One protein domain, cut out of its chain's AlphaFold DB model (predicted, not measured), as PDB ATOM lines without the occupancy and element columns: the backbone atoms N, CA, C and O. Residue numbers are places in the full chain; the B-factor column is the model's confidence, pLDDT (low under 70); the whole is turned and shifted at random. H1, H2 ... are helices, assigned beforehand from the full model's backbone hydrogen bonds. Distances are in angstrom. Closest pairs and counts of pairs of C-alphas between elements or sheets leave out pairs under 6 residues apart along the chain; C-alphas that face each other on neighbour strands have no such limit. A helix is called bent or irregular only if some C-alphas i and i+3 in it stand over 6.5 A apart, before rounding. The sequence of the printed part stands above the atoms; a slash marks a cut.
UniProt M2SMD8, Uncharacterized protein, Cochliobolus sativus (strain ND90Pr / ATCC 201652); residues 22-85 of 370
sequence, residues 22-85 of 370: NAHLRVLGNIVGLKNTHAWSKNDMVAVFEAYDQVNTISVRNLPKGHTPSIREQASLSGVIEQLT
ATOM      1  N   ASN A  22       0.743 -27.261 -47.964       72.06
ATOM      2  CA  ASN A  22       0.850 -28.707 -48.181       72.06
ATOM      3  C   ASN A  22       1.953 -29.361 -47.311       72.06
ATOM      4  O   ASN A  22       1.728 -30.406 -46.705       72.06
ATOM      5  N   ALA A  23       3.124 -28.728 -47.173       73.06
ATOM      6  CA  ALA A  23       4.184 -29.194 -46.277       73.06
ATOM      7  C   ALA A  23       3.763 -29.135 -44.797       73.06
ATOM      8  O   ALA A  23       4.021 -30.086 -44.061       73.06
ATOM      9  N   HIS A  24       3.066 -28.075 -44.373       75.56
ATOM     10  CA  HIS A  24       2.556 -27.966 -43.003       75.56
ATOM     11  C   HIS A  24       1.498 -29.043 -42.695       75.56
ATOM     12  O   HIS A  24       1.628 -29.767 -41.708       75.56
ATOM     13  N   LEU A  25       0.517 -29.235 -43.587       75.44
ATOM     14  CA  LEU A  25      -0.497 -30.296 -43.475       75.44
ATOM     15  C   LEU A  25       0.131 -31.701 -43.399       75.44
ATOM     16  O   LEU A  25      -0.333 -32.536 -42.628       75.44
ATOM     17  N   ARG A  26       1.228 -31.960 -44.124       80.56
ATOM     18  CA  ARG A  26       1.976 -33.230 -44.031       80.56
ATOM     19  C   ARG A  26       2.662 -33.426 -42.680       80.56
ATOM     20  O   ARG A  26       2.669 -34.544 -42.174       80.56
ATOM     21  N   VAL A  27       3.213 -32.367 -42.078       77.75
ATOM     22  CA  VAL A  27       3.786 -32.430 -40.718       77.75
ATOM     23  C   VAL A  27       2.696 -32.749 -39.695       77.75
ATOM     24  O   VAL A  27       2.872 -33.673 -38.905       77.75
ATOM     25  N   LEU A  28       1.553 -32.058 -39.760       75.38
ATOM     26  CA  LEU A  28       0.385 -32.341 -38.919       75.38
ATOM     27  C   LEU A  28      -0.111 -33.787 -39.092       75.38
ATOM     28  O   LEU A  28      -0.286 -34.502 -38.107       75.38
ATOM     29  N   GLY A  29      -0.234 -34.258 -40.336       76.88
ATOM     30  CA  GLY A  29      -0.640 -35.630 -40.651       76.88
ATOM     31  C   GLY A  29       0.292 -36.682 -40.055       76.88
ATOM     32  O   GLY A  29      -0.169 -37.678 -39.503       76.88
ATOM     33  N   ASN A  30       1.601 -36.436 -40.089       78.50
ATOM     34  CA  ASN A  30       2.580 -37.333 -39.481       78.50
ATOM     35  C   ASN A  30       2.488 -37.342 -37.939       78.50
ATOM     36  O   ASN A  30       2.736 -38.388 -37.341       78.50
ATOM     37  N   ILE A  31       2.104 -36.228 -37.299       74.75
ATOM     38  CA  ILE A  31       1.891 -36.142 -35.837       74.75
ATOM     39  C   ILE A  31       0.668 -36.965 -35.410       74.75
ATOM     40  O   ILE A  31       0.748 -37.709 -34.437       74.75
ATOM     41  N   VAL A  32      -0.438 -36.906 -36.159       72.94
ATOM     42  CA  VAL A  32      -1.613 -37.761 -35.891       72.94
ATOM     43  C   VAL A  32      -1.443 -39.212 -36.369       72.94
ATOM     44  O   VAL A  32      -2.265 -40.068 -36.063       72.94
ATOM     45  N   GLY A  33      -0.350 -39.536 -37.068       72.81
ATOM     46  CA  GLY A  33      -0.028 -40.901 -37.495       72.81
ATOM     47  C   GLY A  33      -0.627 -41.325 -38.843       72.81
ATOM     48  O   GLY A  33      -0.627 -42.521 -39.154       72.81
ATOM     49  N   LEU A  34      -1.095 -40.375 -39.665       76.06
ATOM     50  CA  LEU A  34      -1.460 -40.639 -41.059       76.06
ATOM     51  C   LEU A  34      -0.255 -41.187 -41.828       76.06
ATOM     52  O   LEU A  34       0.860 -40.668 -41.755       76.06
ATOM     53  N   LYS A  35      -0.493 -42.236 -42.614       74.19
ATOM     54  CA  LYS A  35       0.522 -42.872 -43.460       74.19
ATOM     55  C   LYS A  35       0.387 -42.366 -44.892       74.19
ATOM     56  O   LYS A  35      -0.711 -42.106 -45.372       74.19
ATOM     57  N   ASN A  36       1.518 -42.275 -45.588       69.88
ATOM     58  CA  ASN A  36       1.597 -41.887 -46.999       69.88
ATOM     59  C   ASN A  36       0.998 -40.502 -47.327       69.88
ATOM     60  O   ASN A  36       0.535 -40.303 -48.444       69.88
ATOM     61  N   THR A  37       1.070 -39.523 -46.413       70.56
ATOM     62  CA  THR A  37       0.575 -38.130 -46.576       70.56
ATOM     63  C   THR A  37       1.080 -37.409 -47.842       70.56
ATOM     64  O   THR A  37       0.500 -36.420 -48.287       70.56
ATOM     65  N   HIS A  38       2.129 -37.922 -48.489       68.06
ATOM     66  CA  HIS A  38       2.582 -37.480 -49.811       68.06
ATOM     67  C   HIS A  38       1.604 -37.764 -50.965       68.06
ATOM     68  O   HIS A  38       1.631 -37.023 -51.946       68.06
ATOM     69  N   ALA A  39       0.773 -38.807 -50.861       70.50
ATOM     70  CA  ALA A  39      -0.189 -39.222 -51.886       70.50
ATOM     71  C   ALA A  39      -1.556 -38.516 -51.780       70.50
ATOM     72  O   ALA A  39      -2.390 -38.671 -52.666       70.50
ATOM     73  N   TRP A  40      -1.780 -37.757 -50.704       72.69
ATOM     74  CA  TRP A  40      -3.030 -37.054 -50.417       72.69
ATOM     75  C   TRP A  40      -3.002 -35.643 -51.017       72.69
ATOM     76  O   TRP A  40      -1.959 -34.972 -51.009       72.69
ATOM     77  N   SER A  41      -4.143 -35.163 -51.514       78.19
ATOM     78  CA  SER A  41      -4.307 -33.769 -51.929       78.19
ATOM     79  C   SER A  41      -4.326 -32.825 -50.715       78.19
ATOM     80  O   SER A  41      -4.491 -33.241 -49.564       78.19
ATOM     81  N   LYS A  42      -4.168 -31.517 -50.964       76.19
ATOM     82  CA  LYS A  42      -4.314 -30.486 -49.920       76.19
ATOM     83  C   LYS A  42      -5.698 -30.572 -49.263       76.19
ATOM     84  O   LYS A  42      -5.792 -30.492 -48.042       76.19
ATOM     85  N   ASN A  43      -6.741 -30.726 -50.073       73.69
ATOM     86  CA  ASN A  43      -8.131 -30.713 -49.626       73.69
ATOM     87  C   ASN A  43      -8.460 -31.985 -48.835       73.69
ATOM     88  O   ASN A  43      -9.155 -31.917 -47.829       73.69
ATOM     89  N   ASP A  44      -7.881 -33.114 -49.243       75.81
ATOM     90  CA  ASP A  44      -8.044 -34.419 -48.601       75.81
ATOM     91  C   ASP A  44      -7.522 -34.384 -47.156       75.81
ATOM     92  O   ASP A  44      -8.203 -34.809 -46.226       75.81
ATOM     93  N   MET A  45      -6.322 -33.822 -46.957       77.44
ATOM     94  CA  MET A  45      -5.736 -33.652 -45.622       77.44
ATOM     95  C   MET A  45      -6.526 -32.653 -44.767       77.44
ATOM     96  O   MET A  45      -6.678 -32.878 -43.571       77.44
ATOM     97  N   VAL A  46      -7.048 -31.574 -45.362       77.12
ATOM     98  CA  VAL A  46      -7.906 -30.611 -44.649       77.12
ATOM     99  C   VAL A  46      -9.191 -31.286 -44.160       77.12
ATOM    100  O   VAL A  46      -9.477 -31.201 -42.971       77.12
ATOM    101  N   ALA A  47      -9.892 -32.038 -45.016       73.56
ATOM    102  CA  ALA A  47     -11.118 -32.747 -44.644       73.56
ATOM    103  C   ALA A  47     -10.893 -33.782 -43.522       73.56
ATOM    104  O   ALA A  47     -11.697 -33.869 -42.595       73.56
ATOM    105  N   VAL A  48      -9.777 -34.524 -43.551       76.25
ATOM    106  CA  VAL A  48      -9.414 -35.450 -42.459       76.25
ATOM    107  C   VAL A  48      -9.164 -34.711 -41.143       76.25
ATOM    108  O   VAL A  48      -9.590 -35.194 -40.096       76.25
ATOM    109  N   PHE A  49      -8.493 -33.555 -41.160       80.44
ATOM    110  CA  PHE A  49      -8.241 -32.794 -39.931       80.44
ATOM    111  C   PHE A  49      -9.503 -32.102 -39.401       80.44
ATOM    112  O   PHE A  49      -9.716 -32.099 -38.196       80.44
ATOM    113  N   GLU A  50     -10.380 -31.598 -40.272       77.69
ATOM    114  CA  GLU A  50     -11.680 -31.043 -39.872       77.69
ATOM    115  C   GLU A  50     -12.585 -32.108 -39.233       77.69
ATOM    116  O   GLU A  50     -13.220 -31.843 -38.214       77.69
ATOM    117  N   ALA A  51     -12.608 -33.328 -39.778       71.81
ATOM    118  CA  ALA A  51     -13.343 -34.447 -39.192       71.81
ATOM    119  C   ALA A  51     -12.673 -35.001 -37.914       71.81
ATOM    120  O   ALA A  51     -13.368 -35.408 -36.985       71.81
ATOM    121  N   TYR A  52     -11.339 -34.970 -37.808       75.31
ATOM    122  CA  TYR A  52     -10.635 -35.309 -36.565       75.31
ATOM    123  C   TYR A  52     -10.954 -34.321 -35.437       75.31
ATOM    124  O   TYR A  52     -11.248 -34.756 -34.321       75.31
ATOM    125  N   ASP A  53     -10.928 -33.018 -35.733       77.12
ATOM    126  CA  ASP A  53     -11.192 -31.926 -34.786       77.12
ATOM    127  C   ASP A  53     -12.656 -31.918 -34.299       77.12
ATOM    128  O   ASP A  53     -12.935 -31.442 -33.202       77.12
ATOM    129  N   GLN A  54     -13.591 -32.498 -35.063       73.25
ATOM    130  CA  GLN A  54     -14.978 -32.734 -34.628       73.25
ATOM    131  C   GLN A  54     -15.122 -33.910 -33.645       73.25
ATOM    132  O   GLN A  54     -16.068 -33.943 -32.859       73.25
ATOM    133  N   VAL A  55     -14.215 -34.893 -33.693       71.81
ATOM    134  CA  VAL A  55     -14.308 -36.152 -32.924       71.81
ATOM    135  C   VAL A  55     -13.399 -36.158 -31.685       71.81
ATOM    136  O   VAL A  55     -13.666 -36.887 -30.724       71.81
ATOM    137  N   ASN A  56     -12.336 -35.350 -31.678       71.50
ATOM    138  CA  ASN A  56     -11.316 -35.328 -30.630       71.50
ATOM    139  C   ASN A  56     -11.295 -33.989 -29.880       71.50
ATOM    140  O   ASN A  56     -11.474 -32.923 -30.452       71.50
ATOM    141  N   THR A  57     -11.016 -34.032 -28.575       70.19
ATOM    142  CA  THR A  57     -11.055 -32.856 -27.683       70.19
ATOM    143  C   THR A  57      -9.869 -31.897 -27.835       70.19
ATOM    144  O   THR A  57      -9.803 -30.897 -27.125       70.19
ATOM    145  N   ILE A  58      -8.897 -32.212 -28.695       68.88
ATOM    146  CA  ILE A  58      -7.721 -31.382 -28.977       68.88
ATOM    147  C   ILE A  58      -7.561 -31.331 -30.495       68.88
ATOM    148  O   ILE A  58      -7.382 -32.372 -31.124       68.88
ATOM    149  N   SER A  59      -7.607 -30.124 -31.069       75.38
ATOM    150  CA  SER A  59      -7.390 -29.921 -32.505       75.38
ATOM    151  C   SER A  59      -6.000 -30.390 -32.934       75.38
ATOM    152  O   SER A  59      -5.019 -30.136 -32.225       75.38
ATOM    153  N   VAL A  60      -5.890 -30.969 -34.137       74.38
ATOM    154  CA  VAL A  60      -4.618 -31.364 -34.772       74.38
ATOM    155  C   VAL A  60      -3.566 -30.250 -34.703       74.38
ATOM    156  O   VAL A  60      -2.383 -30.519 -34.494       74.38
ATOM    157  N   ARG A  61      -3.986 -28.985 -34.854       70.38
ATOM    158  CA  ARG A  61      -3.090 -27.813 -34.881       70.38
ATOM    159  C   ARG A  61      -2.482 -27.486 -33.513       70.38
ATOM    160  O   ARG A  61      -1.408 -26.893 -33.458       70.38
ATOM    161  N   ASN A  62      -3.143 -27.908 -32.434       75.50
ATOM    162  CA  ASN A  62      -2.757 -27.641 -31.047       75.50
ATOM    163  C   ASN A  62      -2.029 -28.829 -30.389       75.50
ATOM    164  O   ASN A  62      -1.714 -28.778 -29.200       75.50
ATOM    165  N   LEU A  63      -1.748 -29.903 -31.139       76.56
ATOM    166  CA  LEU A  63      -1.033 -31.069 -30.618       76.56
ATOM    167  C   LEU A  63       0.423 -30.716 -30.250       76.56
ATOM    168  O   LEU A  63       1.131 -30.081 -31.040       76.56
ATOM    169  N   PRO A  64       0.917 -31.136 -29.070       71.06
ATOM    170  CA  PRO A  64       2.261 -30.794 -28.621       71.06
ATOM    171  C   PRO A  64       3.345 -31.429 -29.503       71.06
ATOM    172  O   PRO A  64       3.189 -32.517 -30.061       71.06
ATOM    173  N   LYS A  65       4.505 -30.770 -29.599       63.19
ATOM    174  CA  LYS A  65       5.663 -31.289 -30.345       63.19
ATOM    175  C   LYS A  65       6.155 -32.589 -29.699       63.19
ATOM    176  O   LYS A  65       6.726 -32.558 -28.614       63.19
ATOM    177  N   GLY A  66       5.955 -33.711 -30.391       65.88
ATOM    178  CA  GLY A  66       6.228 -35.054 -29.864       65.88
ATOM    179  C   GLY A  66       4.993 -35.800 -29.346       65.88
ATOM    180  O   GLY A  66       5.163 -36.849 -28.730       65.88
ATOM    181  N   HIS A  67       3.776 -35.297 -29.597       75.94
ATOM    182  CA  HIS A  67       2.534 -36.042 -29.372       75.94
ATOM    183  C   HIS A  67       2.594 -37.425 -30.029       75.94
ATOM    184  O   HIS A  67       2.955 -37.552 -31.200       75.94
ATOM    185  N   THR A  68       2.221 -38.456 -29.275       76.69
ATOM    186  CA  THR A  68       2.045 -39.818 -29.785       76.69
ATOM    187  C   THR A  68       0.553 -40.134 -29.767       76.69
ATOM    188  O   THR A  68      -0.001 -40.248 -28.669       76.69
ATOM    189  N   PRO A  69      -0.109 -40.283 -30.927       72.44
ATOM    190  CA  PRO A  69      -1.560 -40.378 -30.987       72.44
ATOM    191  C   PRO A  69      -2.047 -41.636 -30.269       72.44
ATOM    192  O   PRO A  69      -1.525 -42.731 -30.511       72.44
ATOM    193  N   SER A  70      -3.025 -41.502 -29.372       76.62
ATOM    194  CA  SER A  70      -3.526 -42.645 -28.600       76.62
ATOM    195  C   SER A  70      -4.242 -43.671 -29.485       76.62
ATOM    196  O   SER A  70      -4.633 -43.391 -30.616       76.62
ATOM    197  N   ILE A  71      -4.470 -44.880 -28.958       76.38
ATOM    198  CA  ILE A  71      -5.216 -45.930 -29.677       76.38
ATOM    199  C   ILE A  71      -6.627 -45.441 -30.062       76.38
ATOM    200  O   ILE A  71      -7.128 -45.802 -31.125       76.38
ATOM    201  N   ARG A  72      -7.247 -44.579 -29.241       75.31
ATOM    202  CA  ARG A  72      -8.559 -43.978 -29.529       75.31
ATOM    203  C   ARG A  72      -8.480 -42.959 -30.666       75.31
ATOM    204  O   ARG A  72      -9.316 -43.004 -31.562       75.31
ATOM    205  N   GLU A  73      -7.473 -42.090 -30.661       72.44
ATOM    206  CA  GLU A  73      -7.250 -41.115 -31.738       72.44
ATOM    207  C   GLU A  73      -6.944 -41.826 -33.063       72.44
ATOM    208  O   GLU A  73      -7.564 -41.517 -34.078       72.44
ATOM    209  N   GLN A  74      -6.072 -42.842 -33.048       72.38
ATOM    210  CA  GLN A  74      -5.769 -43.677 -34.217       72.38
ATOM    211  C   GLN A  74      -7.015 -44.398 -34.753       72.38
ATOM    212  O   GLN A  74      -7.214 -44.439 -35.964       72.38
ATOM    213  N   ALA A  75      -7.883 -44.917 -33.877       72.81
ATOM    214  CA  ALA A  75      -9.156 -45.503 -34.291       72.81
ATOM    215  C   ALA A  75     -10.119 -44.456 -34.884       72.81
ATOM    216  O   ALA A  75     -10.764 -44.737 -35.890       72.81
ATOM    217  N   SER A  76     -10.176 -43.241 -34.315       71.25
ATOM    218  CA  SER A  76     -10.985 -42.144 -34.867       71.25
ATOM    219  C   SER A  76     -10.505 -41.725 -36.259       71.25
ATOM    220  O   SER A  76     -11.323 -41.539 -37.152       71.25
ATOM    221  N   LEU A  77      -9.186 -41.675 -36.476       73.25
ATOM    222  CA  LEU A  77      -8.585 -41.387 -37.778       73.25
ATOM    223  C   LEU A  77      -8.907 -42.477 -38.792       73.25
ATOM    224  O   LEU A  77      -9.324 -42.140 -39.890       73.25
ATOM    225  N   SER A  78      -8.760 -43.758 -38.440       73.00
ATOM    226  CA  SER A  78      -9.134 -44.854 -39.344       73.00
ATOM    227  C   SER A  78     -10.602 -44.761 -39.763       73.00
ATOM    228  O   SER A  78     -10.874 -44.795 -40.957       73.00
ATOM    229  N   GLY A  79     -11.526 -44.541 -38.819       71.38
ATOM    230  CA  GLY A  79     -12.951 -44.386 -39.133       71.38
ATOM    231  C   GLY A  79     -13.259 -43.159 -40.001       71.38
ATOM    232  O   GLY A  79     -14.033 -43.258 -40.946       71.38
ATOM    233  N   VAL A  80     -12.606 -42.020 -39.739       72.56
ATOM    234  CA  VAL A  80     -12.700 -40.809 -40.576       72.56
ATOM    235  C   VAL A  80     -12.153 -41.060 -41.988       72.56
ATOM    236  O   VAL A  80     -12.766 -40.648 -42.967       72.56
ATOM    237  N   ILE A  81     -11.022 -41.757 -42.120       72.06
ATOM    238  CA  ILE A  81     -10.418 -42.107 -43.414       72.06
ATOM    239  C   ILE A  81     -11.321 -43.065 -44.198       72.06
ATOM    240  O   ILE A  81     -11.497 -42.876 -45.399       72.06
ATOM    241  N   GLU A  82     -11.893 -44.071 -43.537       69.75
ATOM    242  CA  GLU A  82     -12.830 -45.023 -44.142       69.75
ATOM    243  C   GLU A  82     -14.082 -44.283 -44.644       69.75
ATOM    244  O   GLU A  82     -14.342 -44.298 -45.846       69.75
ATOM    245  N   GLN A  83     -14.748 -43.488 -43.798       64.81
ATOM    246  CA  GLN A  83     -15.903 -42.661 -44.196       64.81
ATOM    247  C   GLN A  83     -15.599 -41.700 -45.357       64.81
ATOM    248  O   GLN A  83     -16.425 -41.522 -46.250       64.81
ATOM    249  N   LEU A  84     -14.408 -41.092 -45.384       65.25
ATOM    250  CA  LEU A  84     -14.000 -40.182 -46.459       65.25
ATOM    251  C   LEU A  84     -13.566 -40.909 -47.750       65.25
ATOM    252  O   LEU A  84     -13.416 -40.256 -48.783       65.25
ATOM    253  N   THR A  85     -13.376 -42.236 -47.730       64.56
ATOM    254  CA  THR A  85     -12.953 -43.026 -48.904       64.56
ATOM    255  C   THR A  85     -14.008 -43.995 -49.443       64.56
ATOM    256  O   THR A  85     -13.949 -44.306 -50.634       64.56
TER     257      THR A  85
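Overview. This is residues 22 to 85 of the 370 residues of an uncharacterized protein of Cochliobolus sativus (strain ND90Pr / ATCC 201652) (UniProt M2SMD8). Three helices make a small rounded body in which their centres form a triangle, with H2 touching both H1 and H3, while H1 and H3 only come close. H1 and H2 run the same way and H3 runs back the opposite way at a steep tilt; the long stretch from 56 to 70 passes over the end of the body where H1 and H2 finish and H3 starts. The printed part has 64 residues with three named helices, in the order H1, H2, H3, and no named strand; the class is all helix. It is compact, with a radius of gyration of the C-alphas of 10.6 A, and spans 25 by 24 by 17 A.

Along the chain. H1 is residues 22 to 32, beginning with C-alpha 22 at (0.850, -28.707, -48.181), and measures 15.5 A from first to last C-alpha. Residues 33 to 41 follow, among them a short helical run at 37 to 39. H2 is residues 42 to 55, 20.5 A long, with C-alpha 42 at (-4.314, -30.486, -49.920). Residues 56 to 70 hold no named element, though 60 to 62 are a short helical run. H3, the longest helix by residues, is residues 71 to 85, 20.9 A long, and ends with C-alpha 85 at (-12.953, -43.026, -48.904).

Arrangement. H1 and H2 touch, and their closest C-alphas, those of Asn 22 and Lys 42, are 5.7 A apart. H2 touches H1 with residues 42 to 46 alone. The two run the same way at a shallow tilt of 34.9 degrees, only just short of steep. H2 and H3 touch with 9 pairs of C-alphas within 8 A, the closest being those of Tyr 52 and Leu 77 at 6.5 A. They run opposite ways at a steep tilt of 49 degrees. H1 and H3 are close but not clearly touching: their closest C-alphas, those of Val 32 and Gln 74, are 7.4 A apart. These two run opposite ways at a steep tilt of 47 degrees. In H1, H2 and H3 every O i to N i+4 pair is within hydrogen-bond range, and no helix is bent or irregular.

Size, cuts and confidence. The two C-alphas farthest apart, those of Lys 65 and Thr 85, are 28.8 A from each other, and those of Asn 22 and Thr 85 are 19.9 A apart. The printed part has no cut. The link from H1 to H2, 9 residues, is short, and the link from H2 to H3, 15 residues, is long. The mean pLDDT of the printed part is 73.4; it is under 70 at residues 36, 38 and 58, at 65 to 66 and at 82 to 85, which belong to H3.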